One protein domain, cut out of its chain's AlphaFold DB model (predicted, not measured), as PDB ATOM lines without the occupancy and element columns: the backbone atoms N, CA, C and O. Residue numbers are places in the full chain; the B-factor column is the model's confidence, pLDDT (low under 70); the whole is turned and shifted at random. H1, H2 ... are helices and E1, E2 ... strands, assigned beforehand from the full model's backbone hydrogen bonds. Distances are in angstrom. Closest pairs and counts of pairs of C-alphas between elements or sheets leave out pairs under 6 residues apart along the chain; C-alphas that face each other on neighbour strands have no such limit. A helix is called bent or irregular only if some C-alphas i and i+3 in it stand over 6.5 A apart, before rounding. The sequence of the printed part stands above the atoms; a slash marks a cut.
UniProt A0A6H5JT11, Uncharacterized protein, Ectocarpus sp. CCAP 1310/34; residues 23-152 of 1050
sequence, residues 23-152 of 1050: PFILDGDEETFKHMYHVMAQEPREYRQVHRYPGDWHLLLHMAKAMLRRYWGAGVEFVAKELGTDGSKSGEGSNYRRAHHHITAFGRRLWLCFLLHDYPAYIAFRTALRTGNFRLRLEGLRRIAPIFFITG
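Overview. This is residues 23 to 152 of the 1050 residues of an uncharacterized protein of Ectocarpus sp. CCAP 1310/34 (UniProt A0A6H5JT11). What shape do the parts make? A small head of E1, H1 and E2 stands at one end of a flat, drawn-out model, and at the other end H6 folds back on the far part of the long, kinked helix H5 as a hairpin. Between these ends H2 packs on the first residues of H5, with the short H3 and H4 near that contact. What is it built of? The printed part has 130 residues, with seven named helices and two named strands in the order E1, H1, E2, H2, H3, H4, H5, H6, H7; the sheet, E1 then E2, is parallel, and the class is mostly helix. How spread out is it? It is only just loose, close to extended, with a radius of gyration of the C-alphas of 20.7 A and spans of 61 by 42 by 21 A.

Along the chain. Where does the head lie? E1, residues 24 to 26, begins with C-alpha 24 at (37.759, 29.898, 87.867); H1, residues 30 to 42, is 18.6 A long, and E2 is residues 50 to 52. Which helices follow? H2, residues 57 to 74, is 24.6 A long and irregular, with C-alphas 70 and 73 7.7 A apart; H3 is residues 76 to 82 and H4 residues 87 to 91. H5, residues 96 to 131, is 46.1 A long, from (18.705, 44.935, 88.976) to (2.785, 15.503, 57.197), with a kink of 49 degrees near residue 119. H6, residues 134 to 144, is 15.2 A long, and H7 is residues 147 to 150.

Arrangement. How is the head joined? E1, H1 and E2 form a strand-helix-strand unit, two parallel neighbour strands with a helix between, and its crossover is right-handed; N 51 and O 24 are within hydrogen-bond range at 2.8 A. What does H2 meet? With residues 61 to 64 alone it touches H5, about perpendicular at 73 degrees, the closest C-alphas being those of Ala 64 and Ile 103, 6.6 A apart. It touches H4 at the C-alphas of Leu 68 and Gly 91, 6.3 A, and H3 and H4 only just touch, only at the corner, with 3 pairs of C-alphas within 8 A. How do H5 and H6 stand? This hairpin touches at a shallow tilt of 9 degrees, opposite ways, the closest C-alphas being those of Phe 125 and Gly 140, 4.2 A. What of the helix backbones? Every O i to N i+4 pair is within hydrogen-bond range in H1, H3, H4 and H6, but 12 of 14 in H2 and 29 of 32 in H5; H7 is too short for such a pair.

Size, cuts and confidence. How large is it? The two C-alphas farthest apart, those of Gln 42 and Arg 135, are 61.6 A apart. Are there cuts or long links? The printed part has no cut and no long link; residues 41 to 46, of which 41 to 42 belong to H1, stand free. Where is confidence low? The mean pLDDT of the printed part is 71.6, and 54 residues are under 70, among them 51 to 67, 85 to 102 and 147 to 152.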
ATOM      1  N   PRO A  23      37.904  25.076  87.553       60.16
ATOM      2  CA  PRO A  23      37.735  26.251  86.704       60.16
ATOM      3  C   PRO A  23      37.380  27.490  87.536       60.16
ATOM      4  O   PRO A  23      36.455  27.463  88.348       60.16
ATOM      5  N   PHE A  24      38.073  28.597  87.284       69.44
ATOM      6  CA  PHE A  24      37.759  29.898  87.867       69.44
ATOM      7  C   PHE A  24      36.714  30.599  86.997       69.44
ATOM      8  O   PHE A  24      36.970  30.884  85.827       69.44
ATOM      9  N   ILE A  25      35.540  30.879  87.562       66.50
ATOM     10  CA  ILE A  25      34.529  31.735  86.932       66.50
ATOM     11  C   ILE A  25      34.847  33.180  87.317       66.50
ATOM     12  O   ILE A  25      35.096  33.465  88.487       66.50
ATOM     13  N   LEU A  26      34.868  34.077  86.331       63.62
ATOM     14  CA  LEU A  26      35.202  35.484  86.531       63.62
ATOM     15  C   LEU A  26      34.005  36.367  86.168       63.62
ATOM     16  O   LEU A  26      33.719  36.565  84.986       63.62
ATOM     17  N   ASP A  27      33.327  36.880  87.194       61.12
ATOM     18  CA  ASP A  27      32.310  37.924  87.060       61.12
ATOM     19  C   ASP A  27      32.976  39.295  86.876       61.12
ATOM     20  O   ASP A  27      33.998  39.601  87.495       61.12
ATOM     21  N   GLY A  28      32.387  40.135  86.026       76.62
ATOM     22  CA  GLY A  28      32.897  41.465  85.712       76.62
ATOM     23  C   GLY A  28      32.032  42.190  84.684       76.62
ATOM     24  O   GLY A  28      31.093  41.625  84.124       76.62
ATOM     25  N   ASP A  29      32.353  43.456  84.443       72.81
ATOM     26  CA  ASP A  29      31.737  44.266  83.394       72.81
ATOM     27  C   ASP A  29      32.452  44.125  82.036       72.81
ATOM     28  O   ASP A  29      33.394  43.344  81.871       72.81
ATOM     29  N   GLU A  30      31.983  44.870  81.034       64.81
ATOM     30  CA  GLU A  30      32.527  44.829  79.673       64.81
ATOM     31  C   GLU A  30      34.011  45.241  79.626       64.81
ATOM     32  O   GLU A  30      34.804  44.628  78.910       64.81
ATOM     33  N   GLU A  31      34.422  46.225  80.432       69.56
ATOM     34  CA  GLU A  31      35.826  46.636  80.531       69.56
ATOM     35  C   GLU A  31      36.683  45.586  81.237       69.56
ATOM     36  O   GLU A  31      37.773  45.264  80.757       69.56
ATOM     37  N   THR A  32      36.182  44.968  82.308       75.56
ATOM     38  CA  THR A  32      36.825  43.815  82.953       75.56
ATOM     39  C   THR A  32      37.008  42.673  81.950       75.56
ATOM     40  O   THR A  32      38.082  42.071  81.884       75.56
ATOM     41  N   PHE A  33      36.007  42.415  81.102       73.38
ATOM     42  CA  PHE A  33      36.068  41.404  80.047       73.38
ATOM     43  C   PHE A  33      37.087  41.751  78.947       73.38
ATOM     44  O   PHE A  33      37.870  40.881  78.562       73.38
ATOM     45  N   LYS A  34      37.147  43.005  78.471       73.12
ATOM     46  CA  LYS A  34      38.167  43.477  77.509       73.12
ATOM     47  C   LYS A  34      39.581  43.326  78.070       73.12
ATOM     48  O   LYS A  34      40.453  42.757  77.412       73.12
ATOM     49  N   HIS A  35      39.802  43.763  79.310       78.88
ATOM     50  CA  HIS A  35      41.090  43.617  79.988       78.88
ATOM     51  C   HIS A  35      41.468  42.140  80.160       78.88
ATOM     52  O   HIS A  35      42.591  41.753  79.829       78.88
ATOM     53  N   MET A  36      40.528  41.288  80.581       79.31
ATOM     54  CA  MET A  36      40.749  39.845  80.693       79.31
ATOM     55  C   MET A  36      41.026  39.195  79.330       79.31
ATOM     56  O   MET A  36      41.888  38.328  79.236       79.31
ATOM     57  N   TYR A  37      40.377  39.636  78.248       78.38
ATOM     58  CA  TYR A  37      40.664  39.159  76.894       78.38
ATOM     59  C   TYR A  37      42.112  39.464  76.478       78.38
ATOM     60  O   TYR A  37      42.800  38.580  75.963       78.38
ATOM     61  N   HIS A  38      42.605  40.677  76.752       81.75
ATOM     62  CA  HIS A  38      43.998  41.042  76.485       81.75
ATOM     63  C   HIS A  38      44.998  40.253  77.346       81.75
ATOM     64  O   HIS A  38      46.022  39.816  76.822       81.75
ATOM     65  N   VAL A  39      44.690  40.004  78.623       82.19
ATOM     66  CA  VAL A  39      45.524  39.177  79.519       82.19
ATOM     67  C   VAL A  39      45.547  37.710  79.067       82.19
ATOM     68  O   VAL A  39      46.623  37.144  78.879       82.19
ATOM     69  N   MET A  40      44.389  37.110  78.763       84.12
ATOM     70  CA  MET A  40      44.298  35.751  78.203       84.12
ATOM     71  C   MET A  40      45.045  35.607  76.868       84.12
ATOM     72  O   MET A  40      45.548  34.525  76.572       84.12
ATOM     73  N   ALA A  41      45.111  36.664  76.052       81.50
ATOM     74  CA  ALA A  41      45.847  36.661  74.787       81.50
ATOM     75  C   ALA A  41      47.374  36.763  74.972       81.50
ATOM     76  O   ALA A  41      48.118  36.254  74.136       81.50
ATOM     77  N   GLN A  42      47.842  37.399  76.052       85.56
ATOM     78  CA  GLN A  42      49.268  37.513  76.386       85.56
ATOM     79  C   GLN A  42      49.796  36.259  77.100       85.56
ATOM     80  O   GLN A  42      50.871  35.766  76.764       85.56
ATOM     81  N   GLU A  43      49.024  35.705  78.040       88.69
ATOM     82  CA  GLU A  43      49.452  34.629  78.948       88.69
ATOM     83  C   GLU A  43      48.523  33.379  78.878       88.69
ATOM     84  O   GLU A  43      48.083  32.852  79.905       88.69
ATOM     85  N   PRO A  44      48.220  32.821  77.679       82.25
ATOM     86  CA  PRO A  44      47.179  31.796  77.467       82.25
ATOM     87  C   PRO A  44      47.435  30.433  78.139       82.25
ATOM     88  O   PRO A  44      46.585  29.541  78.077       82.25
ATOM     89  N   ARG A  45      48.609  30.230  78.750       80.25
ATOM     90  CA  ARG A  45      48.920  29.029  79.541       80.25
ATOM     91  C   ARG A  45      48.435  29.140  80.985       80.25
ATOM     92  O   ARG A  45      48.020  28.127  81.537       80.25
ATOM     93  N   GLU A  46      48.473  30.337  81.564       80.00
ATOM     94  CA  GLU A  46      48.165  30.570  82.979       80.00
ATOM     95  C   GLU A  46      46.653  30.741  83.168       80.00
ATOM     96  O   GLU A  46      46.023  29.984  83.902       80.00
ATOM     97  N   TYR A  47      46.021  31.600  82.364       82.56
ATOM     98  CA  TYR A  47      44.568  31.832  82.405       82.56
ATOM     99  C   TYR A  47      43.740  30.744  81.697       82.56
ATOM    100  O   TYR A  47      42.559  30.934  81.414       82.56
ATOM    101  N   ARG A  48      44.327  29.568  81.427       75.56
ATOM    102  CA  ARG A  48      43.655  28.443  80.749       75.56
ATOM    103  C   ARG A  48      42.500  27.843  81.565       75.56
ATOM    104  O   ARG A  48      41.662  27.151  80.999       75.56
ATOM    105  N   GLN A  49      42.470  28.102  82.873       76.44
ATOM    106  CA  GLN A  49      41.399  27.700  83.793       76.44
ATOM    107  C   GLN A  49      40.354  28.809  84.025       76.44
ATOM    108  O   GLN A  49      39.398  28.576  84.759       76.44
ATOM    109  N   VAL A  50      40.500  29.997  83.419       73.44
ATOM    110  CA  VAL A  50      39.514  31.085  83.544       73.44
ATOM    111  C   VAL A  50      38.388  30.875  82.534       73.44
ATOM    112  O   VAL A  50      38.545  31.098  81.332       73.44
ATOM    113  N   HIS A  51      37.232  30.455  83.037       64.88
ATOM    114  CA  HIS A  51      36.016  30.315  82.252       64.88
ATOM    115  C   HIS A  51      35.228  31.623  82.279       64.88
ATOM    116  O   HIS A  51      34.717  32.059  83.310       64.88
ATOM    117  N   ARG A  52      35.108  32.238  81.100       58.56
ATOM    118  CA  ARG A  52      34.237  33.393  80.867       58.56
ATOM    119  C   ARG A  52      32.789  32.963  81.088       58.56
ATOM    120  O   ARG A  52      32.327  32.061  80.388       58.56
ATOM    121  N   TYR A  53      32.068  33.618  81.992       51.00
ATOM    122  CA  TYR A  53      30.613  33.515  82.008       51.00
ATOM    123  C   TYR A  53      30.066  34.433  80.900       51.00
ATOM    124  O   TYR A  53      30.292  35.638  80.968       51.00
ATOM    125  N   PRO A  54      29.377  33.928  79.858       42.25
ATOM    126  CA  PRO A  54      28.859  34.754  78.763       42.25
ATOM    127  C   PRO A  54      27.557  35.478  79.156       42.25
ATOM    128  O   PRO A  54      26.666  35.679  78.333       42.25
ATOM    129  N   GLY A  55      27.430  35.844  80.431       48.91
ATOM    130  CA  GLY A  55      26.397  36.737  80.921       48.91
ATOM    131  C   GLY A  55      26.842  38.171  80.701       48.91
ATOM    132  O   GLY A  55      27.284  38.818  81.644       48.91
ATOM    133  N   ASP A  56      26.714  38.666  79.467       56.25
ATOM    134  CA  ASP A  56      26.713  40.109  79.233       56.25
ATOM    135  C   ASP A  56      25.573  40.700  80.073       56.25
ATOM    136  O   ASP A  56      24.384  40.520  79.786       56.25
ATOM    137  N   TRP A  57      25.946  41.333  81.185       56.38
ATOM    138  CA  TRP A  57      24.990  41.823  82.163       56.38
ATOM    139  C   TRP A  57      24.226  43.036  81.634       56.38
ATOM    140  O   TRP A  57      23.094  43.241  82.068       56.38
ATOM    141  N   HIS A  58      24.777  43.776  80.663       54.25
ATOM    142  CA  HIS A  58      24.035  44.789  79.925       54.25
ATOM    143  C   HIS A  58      23.004  44.116  79.020       54.25
ATOM    144  O   HIS A  58      21.829  44.453  79.119       54.25
ATOM    145  N   LEU A  59      23.373  43.120  78.209       56.03
ATOM    146  CA  LEU A  59      22.412  42.389  77.368       56.03
ATOM    147  C   LEU A  59      21.287  41.761  78.205       56.03
ATOM    148  O   LEU A  59      20.113  41.891  77.858       56.03
ATOM    149  N   LEU A  60      21.621  41.152  79.347       58.72
ATOM    150  CA  LEU A  60      20.643  40.616  80.298       58.72
ATOM    151  C   LEU A  60      19.799  41.722  80.953       58.72
ATOM    152  O   LEU A  60      18.598  41.527  81.107       58.72
ATOM    153  N   LEU A  61      20.365  42.891  81.279       66.75
ATOM    154  CA  LEU A  61      19.643  44.064  81.796       66.75
ATOM    155  C   LEU A  61      18.728  44.714  80.743       66.75
ATOM    156  O   LEU A  61      17.639  45.176  81.080       66.75
ATOM    157  N   HIS A  62      19.137  44.758  79.477       67.50
ATOM    158  CA  HIS A  62      18.351  45.297  78.369       67.50
ATOM    159  C   HIS A  62      17.233  44.329  77.976       67.50
ATOM    160  O   HIS A  62      16.089  44.756  77.841       67.50
ATOM    161  N   MET A  63      17.517  43.025  77.906       61.69
ATOM    162  CA  MET A  63      16.506  41.977  77.742       61.69
ATOM    163  C   MET A  63      15.525  41.969  78.922       61.69
ATOM    164  O   MET A  63      14.318  41.925  78.703       61.69
ATOM    165  N   ALA A  64      16.014  42.117  80.157       68.69
ATOM    166  CA  ALA A  64      15.204  42.307  81.358       68.69
ATOM    167  C   ALA A  64      14.288  43.535  81.256       68.69
ATOM    168  O   ALA A  64      13.074  43.406  81.391       68.69
ATOM    169  N   LYS A  65      14.842  44.721  80.973       69.44
ATOM    170  CA  LYS A  65      14.072  45.968  80.831       69.44
ATOM    171  C   LYS A  65      13.066  45.894  79.680       69.44
ATOM    172  O   LYS A  65      11.960  46.405  79.831       69.44
ATOM    173  N   ALA A  66      13.398  45.242  78.566       66.56
ATOM    174  CA  ALA A  66      12.488  45.038  77.439       66.56
ATOM    175  C   ALA A  66      11.351  44.056  77.775       66.56
ATOM    176  O   ALA A  66      10.190  44.360  77.502       66.56
ATOM    177  N   MET A  67      11.665  42.919  78.411       62.94
ATOM    178  CA  MET A  67      10.681  41.950  78.911       62.94
ATOM    179  C   MET A  67       9.734  42.606  79.919       62.94
ATOM    180  O   MET A  67       8.522  42.561  79.732       62.94
ATOM    181  N   LEU A  68      10.276  43.267  80.949       72.94
ATOM    182  CA  LEU A  68       9.484  43.951  81.969       72.94
ATOM    183  C   LEU A  68       8.601  45.027  81.331       72.94
ATOM    184  O   LEU A  68       7.386  44.902  81.395       72.94
ATOM    185  N   ARG A  69       9.165  46.018  80.622       70.75
ATOM    186  CA  ARG A  69       8.374  47.101  79.999       70.75
ATOM    187  C   ARG A  69       7.267  46.596  79.066       70.75
ATOM    188  O   ARG A  69       6.231  47.245  78.974       70.75
ATOM    189  N   ARG A  70       7.470  45.470  78.370       63.16
ATOM    190  CA  ARG A  70       6.497  44.921  77.410       63.16
ATOM    191  C   ARG A  70       5.452  43.993  78.038       63.16
ATOM    192  O   ARG A  70       4.343  43.926  77.516       63.16
ATOM    193  N   TYR A  71       5.784  43.297  79.127       69.25
ATOM    194  CA  TYR A  71       4.919  42.278  79.740       69.25
ATOM    195  C   TYR A  71       4.444  42.609  81.165       69.25
ATOM    196  O   TYR A  71       3.686  41.827  81.736       69.25
ATOM    197  N   TRP A  72       4.814  43.769  81.726       81.50
ATOM    198  CA  TRP A  72       4.405  44.213  83.068       81.50
ATOM    199  C   TRP A  72       2.886  44.112  83.279       81.50
ATOM    200  O   TRP A  72       2.409  43.243  84.010       81.50
ATOM    201  N   GLY A  73       2.122  44.900  82.516       73.94
ATOM    202  CA  GLY A  73       0.654  44.858  82.488       73.94
ATOM    203  C   GLY A  73       0.051  43.641  81.769       73.94
ATOM    204  O   GLY A  73      -1.159  43.589  81.590       73.94
ATOM    205  N   ALA A  74       0.868  42.670  81.343       64.69
ATOM    206  CA  ALA A  74       0.426  41.405  80.746       64.69
ATOM    207  C   ALA A  74       0.491  40.224  81.739       64.69
ATOM    208  O   ALA A  74       0.435  39.068  81.327       64.69
ATOM    209  N   GLY A  75       0.629  40.512  83.041       69.31
ATOM    210  CA  GLY A  75       0.628  39.525  84.127       69.31
ATOM    211  C   GLY A  75       1.937  39.441  84.917       69.31
ATOM    212  O   GLY A  75       1.935  38.889  86.013       69.31
ATOM    213  N   VAL A  76       3.039  40.034  84.441       74.06
ATOM    214  CA  VAL A  76       4.303  40.045  85.208       74.06
ATOM    215  C   VAL A  76       4.175  40.889  86.484       74.06
ATOM    216  O   VAL A  76       4.741  40.522  87.509       74.06
ATOM    217  N   GLU A  77       3.360  41.949  86.469       80.12
ATOM    218  CA  GLU A  77       2.992  42.702  87.678       80.12
ATOM    219  C   GLU A  77       2.259  41.833  88.713       80.12
ATOM    220  O   GLU A  77       2.503  41.958  89.911       80.12
ATOM    221  N   PHE A  78       1.372  40.943  88.258       73.44
ATOM    222  CA  PHE A  78       0.608  40.052  89.132       73.44
ATOM    223  C   PHE A  78       1.537  39.036  89.806       73.44
ATOM    224  O   PHE A  78       1.558  38.951  91.029       73.44
ATOM    225  N   VAL A  79       2.416  38.388  89.032       69.56
ATOM    226  CA  VAL A  79       3.445  37.478  89.567       69.56
ATOM    227  C   VAL A  79       4.419  38.206  90.508       69.56
ATOM    228  O   VAL A  79       4.860  37.633  91.499       69.56
ATOM    229  N   ALA A  80       4.750  39.477  90.254       71.81
ATOM    230  CA  ALA A  80       5.582  40.267  91.168       71.81
ATOM    231  C   ALA A  80       4.888  40.531  92.520       71.81
ATOM    232  O   ALA A  80       5.548  40.454  93.562       71.81
ATOM    233  N   LYS A  81       3.571  40.794  92.500       76.50
ATOM    234  CA  LYS A  81       2.722  40.958  93.692       76.50
ATOM    235  C   LYS A  81       2.538  39.645  94.463       76.50
ATOM    236  O   LYS A  81       2.704  39.653  95.677       76.50
ATOM    237  N   GLU A  82       2.279  38.525  93.783       73.31
ATOM    238  CA  GLU A  82       2.210  37.187  94.405       73.31
ATOM    239  C   GLU A  82       3.531  36.794  95.085       73.31
ATOM    240  O   GLU A  82       3.528  36.217  96.166       73.31
ATOM    241  N   LEU A  83       4.673  37.168  94.495       68.75
ATOM    242  CA  LEU A  83       6.007  36.988  95.084       68.75
ATOM    243  C   LEU A  83       6.341  38.021  96.184       68.75
ATOM    244  O   LEU A  83       7.512  38.205  96.517       68.75
ATOM    245  N   GLY A  84       5.337  38.717  96.728       79.25
ATOM    246  CA  GLY A  84       5.476  39.636  97.859       79.25
ATOM    247  C   GLY A  84       6.297  40.895  97.570       79.25
ATOM    248  O   GLY A  84       6.787  41.521  98.509       79.25
ATOM    249  N   THR A  85       6.493  41.277  96.302       66.94
ATOM    250  CA  THR A  85       7.286  42.469  95.968       66.94
ATOM    251  C   THR A  85       6.431  43.656  95.550       66.94
ATOM    252  O   THR A  85       5.477  43.548  94.778       66.94
ATOM    253  N   ASP A  86       6.818  44.826  96.061       68.25
ATOM    254  CA  ASP A  86       6.294  46.133  95.675       68.25
ATOM    255  C   ASP A  86       6.634  46.403  94.200       68.25
ATOM    256  O   ASP A  86       7.704  46.918  93.853       68.25
ATOM    257  N   GLY A  87       5.732  45.959  93.323       64.56
ATOM    258  CA  GLY A  87       5.957  45.881  91.883       64.56
ATOM    259  C   GLY A  87       6.320  47.219  91.236       64.56
ATOM    260  O   GLY A  87       7.054  47.224  90.248       64.56
ATOM    261  N   SER A  88       5.896  48.338  91.835       64.25
ATOM    262  CA  SER A  88       6.221  49.702  91.398       64.25
ATOM    263  C   SER A  88       7.716  49.868  91.071       64.25
ATOM    264  O   SER A  88       8.087  50.180  89.939       64.25
ATOM    265  N   LYS A  89       8.583  49.516  92.026       60.50
ATOM    266  CA  LYS A  89      10.051  49.647  91.959       60.50
ATOM    267  C   LYS A  89      10.722  48.588  91.080       60.50
ATOM    268  O   LYS A  89      11.884  48.739  90.703       60.50
ATOM    269  N   SER A  90      10.013  47.506  90.752       61.66
ATOM    270  CA  SER A  90      10.516  46.464  89.849       61.66
ATOM    271  C   SER A  90      10.356  46.859  88.378       61.66
ATOM    272  O   SER A  90      11.259  46.593  87.585       61.66
ATOM    273  N   GLY A  91       9.269  47.554  88.019       60.25
ATOM    274  CA  GLY A  91       9.043  48.068  86.660       60.25
ATOM    275  C   GLY A  91      10.054  49.140  86.223       60.25
ATOM    276  O   GLY A  91      10.430  49.199  85.050       60.25
ATOM    277  N   GLU A  92      10.556  49.944  87.164       62.72
ATOM    278  CA  GLU A  92      11.568  50.985  86.918       62.72
ATOM    279  C   GLU A  92      12.961  50.418  86.583       62.72
ATOM    280  O   GLU A  92      13.783  51.089  85.957       62.72
ATOM    281  N   GLY A  93      13.246  49.170  86.974       53.62
ATOM    282  CA  GLY A  93      14.523  48.505  86.700       53.62
ATOM    283  C   GLY A  93      15.723  49.050  87.488       53.62
ATOM    284  O   GLY A  93      16.861  48.756  87.119       53.62
ATOM    285  N   SER A  94      15.486  49.816  88.558       44.84
ATOM    286  CA  SER A  94      16.511  50.347  89.473       44.84
ATOM    287  C   SER A  94      17.176  49.243  90.309       44.84
ATOM    288  O   SER A  94      18.386  49.243  90.520       44.84
ATOM    289  N   ASN A  95      16.403  48.239  90.734       59.84
ATOM    290  CA  ASN A  95      16.863  47.134  91.575       59.84
ATOM    291  C   ASN A  95      17.265  45.894  90.754       59.84
ATOM    292  O   ASN A  95      16.652  44.831  90.890       59.84
ATOM    293  N   TYR A  96      18.304  46.006  89.910       52.09
ATOM    294  CA  TYR A  96      18.705  44.935  88.976       52.09
ATOM    295  C   TYR A  96      18.849  43.556  89.639       52.09
ATOM    296  O   TYR A  96      18.332  42.583  89.103       52.09
ATOM    297  N   ARG A  97      19.453  43.449  90.832       57.38
ATOM    298  CA  ARG A  97      19.655  42.149  91.506       57.38
ATOM    299  C   ARG A  97      18.340  41.436  91.865       57.38
ATOM    300  O   ARG A  97      18.268  40.215  91.753       57.38
ATOM    301  N   ARG A  98      17.286  42.180  92.235       60.00
ATOM    302  CA  ARG A  98      15.937  41.623  92.470       60.00
ATOM    303  C   ARG A  98      15.226  41.355  91.148       60.00
ATOM    304  O   ARG A  98      14.743  40.249  90.930       60.00
ATOM    305  N   ALA A  99      15.231  42.326  90.232       63.88
ATOM    306  CA  ALA A  99      14.619  42.190  88.910       63.88
ATOM    307  C   ALA A  99      15.172  40.976  88.139       63.88
ATOM    308  O   ALA A  99      14.402  40.202  87.583       63.88
ATOM    309  N   HIS A 100      16.486  40.745  88.180       68.88
ATOM    310  CA  HIS A 100      17.150  39.580  87.597       68.88
ATOM    311  C   HIS A 100      16.684  38.265  88.240       68.88
ATOM    312  O   HIS A 100      16.451  37.297  87.519       68.88
ATOM    313  N   HIS A 101      16.478  38.219  89.562       69.25
ATOM    314  CA  HIS A 101      15.898  37.044  90.219       69.25
ATOM    315  C   HIS A 101      14.456  36.796  89.751       69.25
ATOM    316  O   HIS A 101      14.138  35.681  89.343       69.25
ATOM    317  N   HIS A 102      13.601  37.826  89.703       68.38
ATOM    318  CA  HIS A 102      12.231  37.693  89.191       68.38
ATOM    319  C   HIS A 102      12.186  37.285  87.717       68.38
ATOM    320  O   HIS A 102      11.383  36.437  87.355       68.38
ATOM    321  N   ILE A 103      13.065  37.821  86.871       71.31
ATOM    322  CA  ILE A 103      13.139  37.493  85.438       71.31
ATOM    323  C   ILE A 103      13.741  36.105  85.214       71.31
ATOM    324  O   ILE A 103      13.330  35.411  84.289       71.31
ATOM    325  N   THR A 104      14.641  35.650  86.083       71.81
ATOM    326  CA  THR A 104      15.145  34.271  86.067       71.81
ATOM    327  C   THR A 104      14.082  33.292  86.562       71.81
ATOM    328  O   THR A 104      13.918  32.237  85.962       71.81
ATOM    329  N   ALA A 105      13.311  33.631  87.597       72.44
ATOM    330  CA  ALA A 105      12.206  32.811  88.095       72.44
ATOM    331  C   ALA A 105      11.037  32.752  87.095       72.44
ATOM    332  O   ALA A 105      10.590  31.663  86.739       72.44
ATOM    333  N   PHE A 106      10.596  33.904  86.579       76.38
ATOM    334  CA  PHE A 106       9.592  34.021  85.519       76.38
ATOM    335  C   PHE A 106      10.064  33.338  84.236       76.38
ATOM    336  O   PHE A 106       9.334  32.530  83.679       76.38
ATOM    337  N   GLY A 107      11.302  33.588  83.805       77.56
ATOM    338  CA  GLY A 107      11.904  32.952  82.636       77.56
ATOM    339  C   GLY A 107      11.987  31.436  82.786       77.56
ATOM    340  O   GLY A 107      11.548  30.722  81.891       77.56
ATOM    341  N   ARG A 108      12.461  30.926  83.932       72.94
ATOM    342  CA  ARG A 108      12.446  29.486  84.241       72.94
ATOM    343  C   ARG A 108      11.027  28.929  84.226       72.94
ATOM    344  O   ARG A 108      10.824  27.899  83.602       72.94
ATOM    345  N   ARG A 109      10.049  29.583  84.862       72.50
ATOM    346  CA  ARG A 109       8.667  29.079  84.943       72.50
ATOM    347  C   ARG A 109       7.953  29.134  83.590       72.50
ATOM    348  O   ARG A 109       7.291  28.168  83.238       72.50
ATOM    349  N   LEU A 110       8.172  30.179  82.792       75.56
ATOM    350  CA  LEU A 110       7.693  30.294  81.411       75.56
ATOM    351  C   LEU A 110       8.326  29.228  80.510       75.56
ATOM    352  O   LEU A 110       7.604  28.561  79.778       75.56
ATOM    353  N   TRP A 111       9.642  29.000  80.597       75.44
ATOM    354  CA  TRP A 111      10.299  27.915  79.860       75.44
ATOM    355  C   TRP A 111       9.889  26.524  80.354       75.44
ATOM    356  O   TRP A 111       9.784  25.618  79.535       75.44
ATOM    357  N   LEU A 112       9.613  26.337  81.648       73.81
ATOM    358  CA  LEU A 112       9.139  25.065  82.199       73.81
ATOM    359  C   LEU A 112       7.712  24.762  81.724       73.81
ATOM    360  O   LEU A 112       7.464  23.678  81.203       73.81
ATOM    361  N   CYS A 113       6.793  25.729  81.828       74.50
ATOM    362  CA  CYS A 113       5.445  25.615  81.273       74.50
ATOM    363  C   CYS A 113       5.497  25.372  79.761       74.50
ATOM    364  O   CYS A 113       4.824  24.464  79.269       74.50
ATOM    365  N   PHE A 114       6.366  26.098  79.044       76.56
ATOM    366  CA  PHE A 114       6.549  25.887  77.617       76.56
ATOM    367  C   PHE A 114       7.026  24.459  77.323       76.56
ATOM    368  O   PHE A 114       6.389  23.748  76.558       76.56
ATOM    369  N   LEU A 115       8.106  23.990  77.950       73.88
ATOM    370  CA  LEU A 115       8.687  22.672  77.674       73.88
ATOM    371  C   LEU A 115       7.780  21.499  78.089       73.88
ATOM    372  O   LEU A 115       7.798  20.469  77.416       73.88
ATOM    373  N   LEU A 116       6.984  21.642  79.155       77.19
ATOM    374  CA  LEU A 116       6.129  20.569  79.676       77.19
ATOM    375  C   LEU A 116       4.728  20.521  79.045       77.19
ATOM    376  O   LEU A 116       4.195  19.430  78.845       77.19
ATOM    377  N   HIS A 117       4.117  21.669  78.733       76.56
ATOM    378  CA  HIS A 117       2.716  21.734  78.290       76.56
ATOM    379  C   HIS A 117       2.573  22.147  76.818       76.56
ATOM    380  O   HIS A 117       1.813  21.527  76.069       76.56
ATOM    381  N   ASP A 118       3.346  23.139  76.380       79.00
ATOM    382  CA  ASP A 118       3.184  23.783  75.071       79.00
ATOM    383  C   ASP A 118       4.065  23.180  73.968       79.00
ATOM    384  O   ASP A 118       3.676  23.099  72.803       79.00
ATOM    385  N   TYR A 119       5.263  22.723  74.315       81.19
ATOM    386  CA  TYR A 119       6.245  22.161  73.398       81.19
ATOM    387  C   TYR A 119       5.760  20.853  72.742       81.19
ATOM    388  O   TYR A 119       5.955  20.704  71.531       81.19
ATOM    389  N   PRO A 120       5.014  19.957  73.430       83.81
ATOM    390  CA  PRO A 120       4.293  18.870  72.770       83.81
ATOM    391  C   PRO A 120       3.275  19.360  71.726       83.81
ATOM    392  O   PRO A 120       3.144  18.746  70.666       83.81
ATOM    393  N   ALA A 121       2.587  20.484  71.968       80.50
ATOM    394  CA  ALA A 121       1.684  21.084  70.985       80.50
ATOM    395  C   ALA A 121       2.455  21.695  69.800       80.50
ATOM    396  O   ALA A 121       2.086  21.454  68.650       80.50
ATOM    397  N   TYR A 122       3.563  22.398  70.057       81.19
ATOM    398  CA  TYR A 122       4.477  22.921  69.035       81.19
ATOM    399  C   TYR A 122       5.053  21.815  68.139       81.19
ATOM    400  O   TYR A 122       5.020  21.939  66.911       81.19
ATOM    401  N   ILE A 123       5.501  20.695  68.719       84.25
ATOM    402  CA  ILE A 123       5.935  19.508  67.970       84.25
ATOM    403  C   ILE A 123       4.773  18.915  67.170       84.25
ATOM    404  O   ILE A 123       4.952  18.622  65.984       84.25
ATOM    405  N   ALA A 124       3.582  18.763  67.760       79.75
ATOM    406  CA  ALA A 124       2.417  18.225  67.058       79.75
ATOM    407  C   ALA A 124       2.040  19.085  65.840       79.75
ATOM    408  O   ALA A 124       1.852  18.551  64.748       79.75
ATOM    409  N   PHE A 125       2.030  20.411  65.984       82.81
ATOM    410  CA  PHE A 125       1.798  21.352  64.890       82.81
ATOM    411  C   PHE A 125       2.900  21.293  63.825       82.81
ATOM    412  O   PHE A 125       2.594  21.074  62.656       82.81
ATOM    413  N   ARG A 126       4.187  21.383  64.194       83.88
ATOM    414  CA  ARG A 126       5.311  21.249  63.241       83.88
ATOM    415  C   ARG A 126       5.275  19.919  62.479       83.88
ATOM    416  O   ARG A 126       5.554  19.888  61.279       83.88
ATOM    417  N   THR A 127       4.890  18.837  63.152       83.12
ATOM    418  CA  THR A 127       4.684  17.512  62.549       83.12
ATOM    419  C   THR A 127       3.482  17.514  61.606       83.12
ATOM    420  O   THR A 127       3.558  16.967  60.508       83.12
ATOM    421  N   ALA A 128       2.391  18.180  61.974       84.38
ATOM    422  CA  ALA A 128       1.212  18.333  61.132       84.38
ATOM    423  C   ALA A 128       1.470  19.148  59.854       84.38
ATOM    424  O   ALA A 128       0.943  18.815  58.790       84.38
ATOM    425  N   LEU A 129       2.306  20.190  59.930       80.56
ATOM    426  CA  LEU A 129       2.745  20.940  58.751       80.56
ATOM    427  C   LEU A 129       3.493  20.014  57.787       80.56
ATOM    428  O   LEU A 129       3.063  19.860  56.643       80.56
ATOM    429  N   ARG A 130       4.525  19.315  58.286       86.56
ATOM    430  CA  ARG A 130       5.362  18.375  57.515       86.56
ATOM    431  C   ARG A 130       4.611  17.161  56.953       86.56
ATOM    432  O   ARG A 130       5.011  16.637  55.923       86.56
ATOM    433  N   THR A 131       3.553  16.696  57.617       85.75
ATOM    434  CA  THR A 131       2.785  15.503  57.197       85.75
ATOM    435  C   THR A 131       1.583  15.816  56.304       85.75
ATOM    436  O   THR A 131       0.930  14.885  55.840       85.75
ATOM    437  N   GLY A 132       1.239  17.094  56.098       86.69
ATOM    438  CA  GLY A 132       0.027  17.492  55.367       86.69
ATOM    439  C   GLY A 132      -1.291  17.098  56.056       86.69
ATOM    440  O   GLY A 132      -2.360  17.236  55.468       86.69
ATOM    441  N   ASN A 133      -1.246  16.591  57.293       85.81
ATOM    442  CA  ASN A 133      -2.414  16.029  57.963       85.81
ATOM    443  C   ASN A 133      -3.311  17.143  58.530       85.81
ATOM    444  O   ASN A 133      -3.088  17.627  59.640       85.81
ATOM    445  N   PHE A 134      -4.334  17.532  57.764       80.50
ATOM    446  CA  PHE A 134      -5.281  18.609  58.079       80.50
ATOM    447  C   PHE A 134      -5.843  18.550  59.510       80.50
ATOM    448  O   PHE A 134      -5.777  19.531  60.252       80.50
ATOM    449  N   ARG A 135      -6.319  17.376  59.946       81.06
ATOM    450  CA  ARG A 135      -6.837  17.155  61.305       81.06
ATOM    451  C   ARG A 135      -5.787  17.438  62.384       81.06
ATOM    452  O   ARG A 135      -6.110  18.038  63.408       81.06
ATOM    453  N   LEU A 136      -4.547  17.013  62.156       81.19
ATOM    454  CA  LEU A 136      -3.413  17.250  63.054       81.19
ATOM    455  C   LEU A 136      -2.988  18.732  63.028       81.19
ATOM    456  O   LEU A 136      -2.599  19.269  64.064       81.19
ATOM    457  N   ARG A 137      -3.134  19.421  61.882       84.44
ATOM    458  CA  ARG A 137      -2.832  20.858  61.735       84.44
ATOM    459  C   ARG A 137      -3.821  21.698  62.527       84.44
ATOM    460  O   ARG A 137      -3.396  22.537  63.312       84.44
ATOM    461  N   LEU A 138      -5.119  21.431  62.381       84.50
ATOM    462  CA  LEU A 138      -6.181  22.145  63.092       84.50
ATOM    463  C   LEU A 138      -6.110  21.923  64.614       84.50
ATOM    464  O   LEU A 138      -6.290  22.865  65.381       84.50
ATOM    465  N   GLU A 139      -5.807  20.699  65.057       83.94
ATOM    466  CA  GLU A 139      -5.612  20.382  66.479       83.94
ATOM    467  C   GLU A 139      -4.350  21.057  67.048       83.94
ATOM    468  O   GLU A 139      -4.404  21.644  68.128       83.94
ATOM    469  N   GLY A 140      -3.233  21.039  66.310       85.00
ATOM    470  CA  GLY A 140      -2.004  21.744  66.688       85.00
ATOM    471  C   GLY A 140      -2.196  23.261  66.764       85.00
ATOM    472  O   GLY A 140      -1.850  23.872  67.770       85.00
ATOM    473  N   LEU A 141      -2.836  23.861  65.754       83.00
ATOM    474  CA  LEU A 141      -3.162  25.289  65.724       83.00
ATOM    475  C   LEU A 141      -4.053  25.681  66.914       83.00
ATOM    476  O   LEU A 141      -3.789  26.679  67.578       83.00
ATOM    477  N   ARG A 142      -5.072  24.867  67.233       83.19
ATOM    478  CA  ARG A 142      -5.966  25.095  68.381       83.19
ATOM    479  C   ARG A 142      -5.229  25.060  69.720       83.19
ATOM    480  O   ARG A 142      -5.575  25.835  70.606       83.19
ATOM    481  N   ARG A 143      -4.238  24.177  69.874       81.88
ATOM    482  CA  ARG A 143      -3.429  24.071  71.101       81.88
ATOM    483  C   ARG A 143      -2.386  25.183  71.228       81.88
ATOM    484  O   ARG A 143      -2.065  25.555  72.345       81.88
ATOM    485  N   ILE A 144      -1.901  25.738  70.114       80.69
ATOM    486  CA  ILE A 144      -0.904  26.827  70.116       80.69
ATOM    487  C   ILE A 144      -1.545  28.222  70.105       80.69
ATOM    488  O   ILE A 144      -0.894  29.193  70.477       80.69
ATOM    489  N   ALA A 145      -2.830  28.346  69.761       77.62
ATOM    490  CA  ALA A 145      -3.549  29.621  69.769       77.62
ATOM    491  C   ALA A 145      -3.366  30.480  71.051       77.62
ATOM    492  O   ALA A 145      -3.198  31.690  70.894       77.62
ATOM    493  N   PRO A 146      -3.315  29.921  72.284       74.88
ATOM    494  CA  PRO A 146      -2.984  30.698  73.484       74.88
ATOM    495  C   PRO A 146      -1.538  31.225  73.482       74.88
ATOM    496  O   PRO A 146      -1.294  32.379  73.820       74.88
ATOM    497  N   ILE A 147      -0.582  30.408  73.034       69.31
ATOM    498  CA  ILE A 147       0.853  30.733  72.977       69.31
ATOM    499  C   ILE A 147       1.115  31.868  71.975       69.31
ATOM    500  O   ILE A 147       1.891  32.777  72.262       69.31
ATOM    501  N   PHE A 148       0.434  31.865  70.821       66.00
ATOM    502  CA  PHE A 148       0.562  32.919  69.800       66.00
ATOM    503  C   PHE A 148       0.156  34.318  70.301       66.00
ATOM    504  O   PHE A 148       0.563  35.318  69.712       66.00
ATOM    505  N   PHE A 149      -0.627  34.417  71.382       53.81
ATOM    506  CA  PHE A 149      -0.919  35.701  72.026       53.81
ATOM    507  C   PHE A 149       0.301  36.262  72.782       53.81
ATOM    508  O   PHE A 149       0.463  37.479  72.878       53.81
ATOM    509  N   ILE A 150       1.172  35.377  73.280       49.94
ATOM    510  CA  ILE A 150       2.307  35.679  74.161       49.94
ATOM    511  C   ILE A 150       3.595  35.937  73.357       49.94
ATOM    512  O   ILE A 150       4.358  36.839  73.691       49.94
ATOM    513  N   THR A 151       3.848  35.187  72.278       51.06
ATOM    514  CA  THR A 151       5.167  35.137  71.599       51.06
ATOM    515  C   THR A 151       5.502  36.301  70.656       51.06
ATOM    516  O   THR A 151       6.549  36.277  70.007       51.06
ATOM    517  N   GLY A 152       4.659  37.332  70.576       45.84
ATOM    518  CA  GLY A 152       4.806  38.427  69.611       45.84
ATOM    519  C   GLY A 152       4.142  38.103  68.267       45.84
ATOM    520  O   GLY A 152       4.252  37.000  67.734       45.84
TER     521      GLY A 152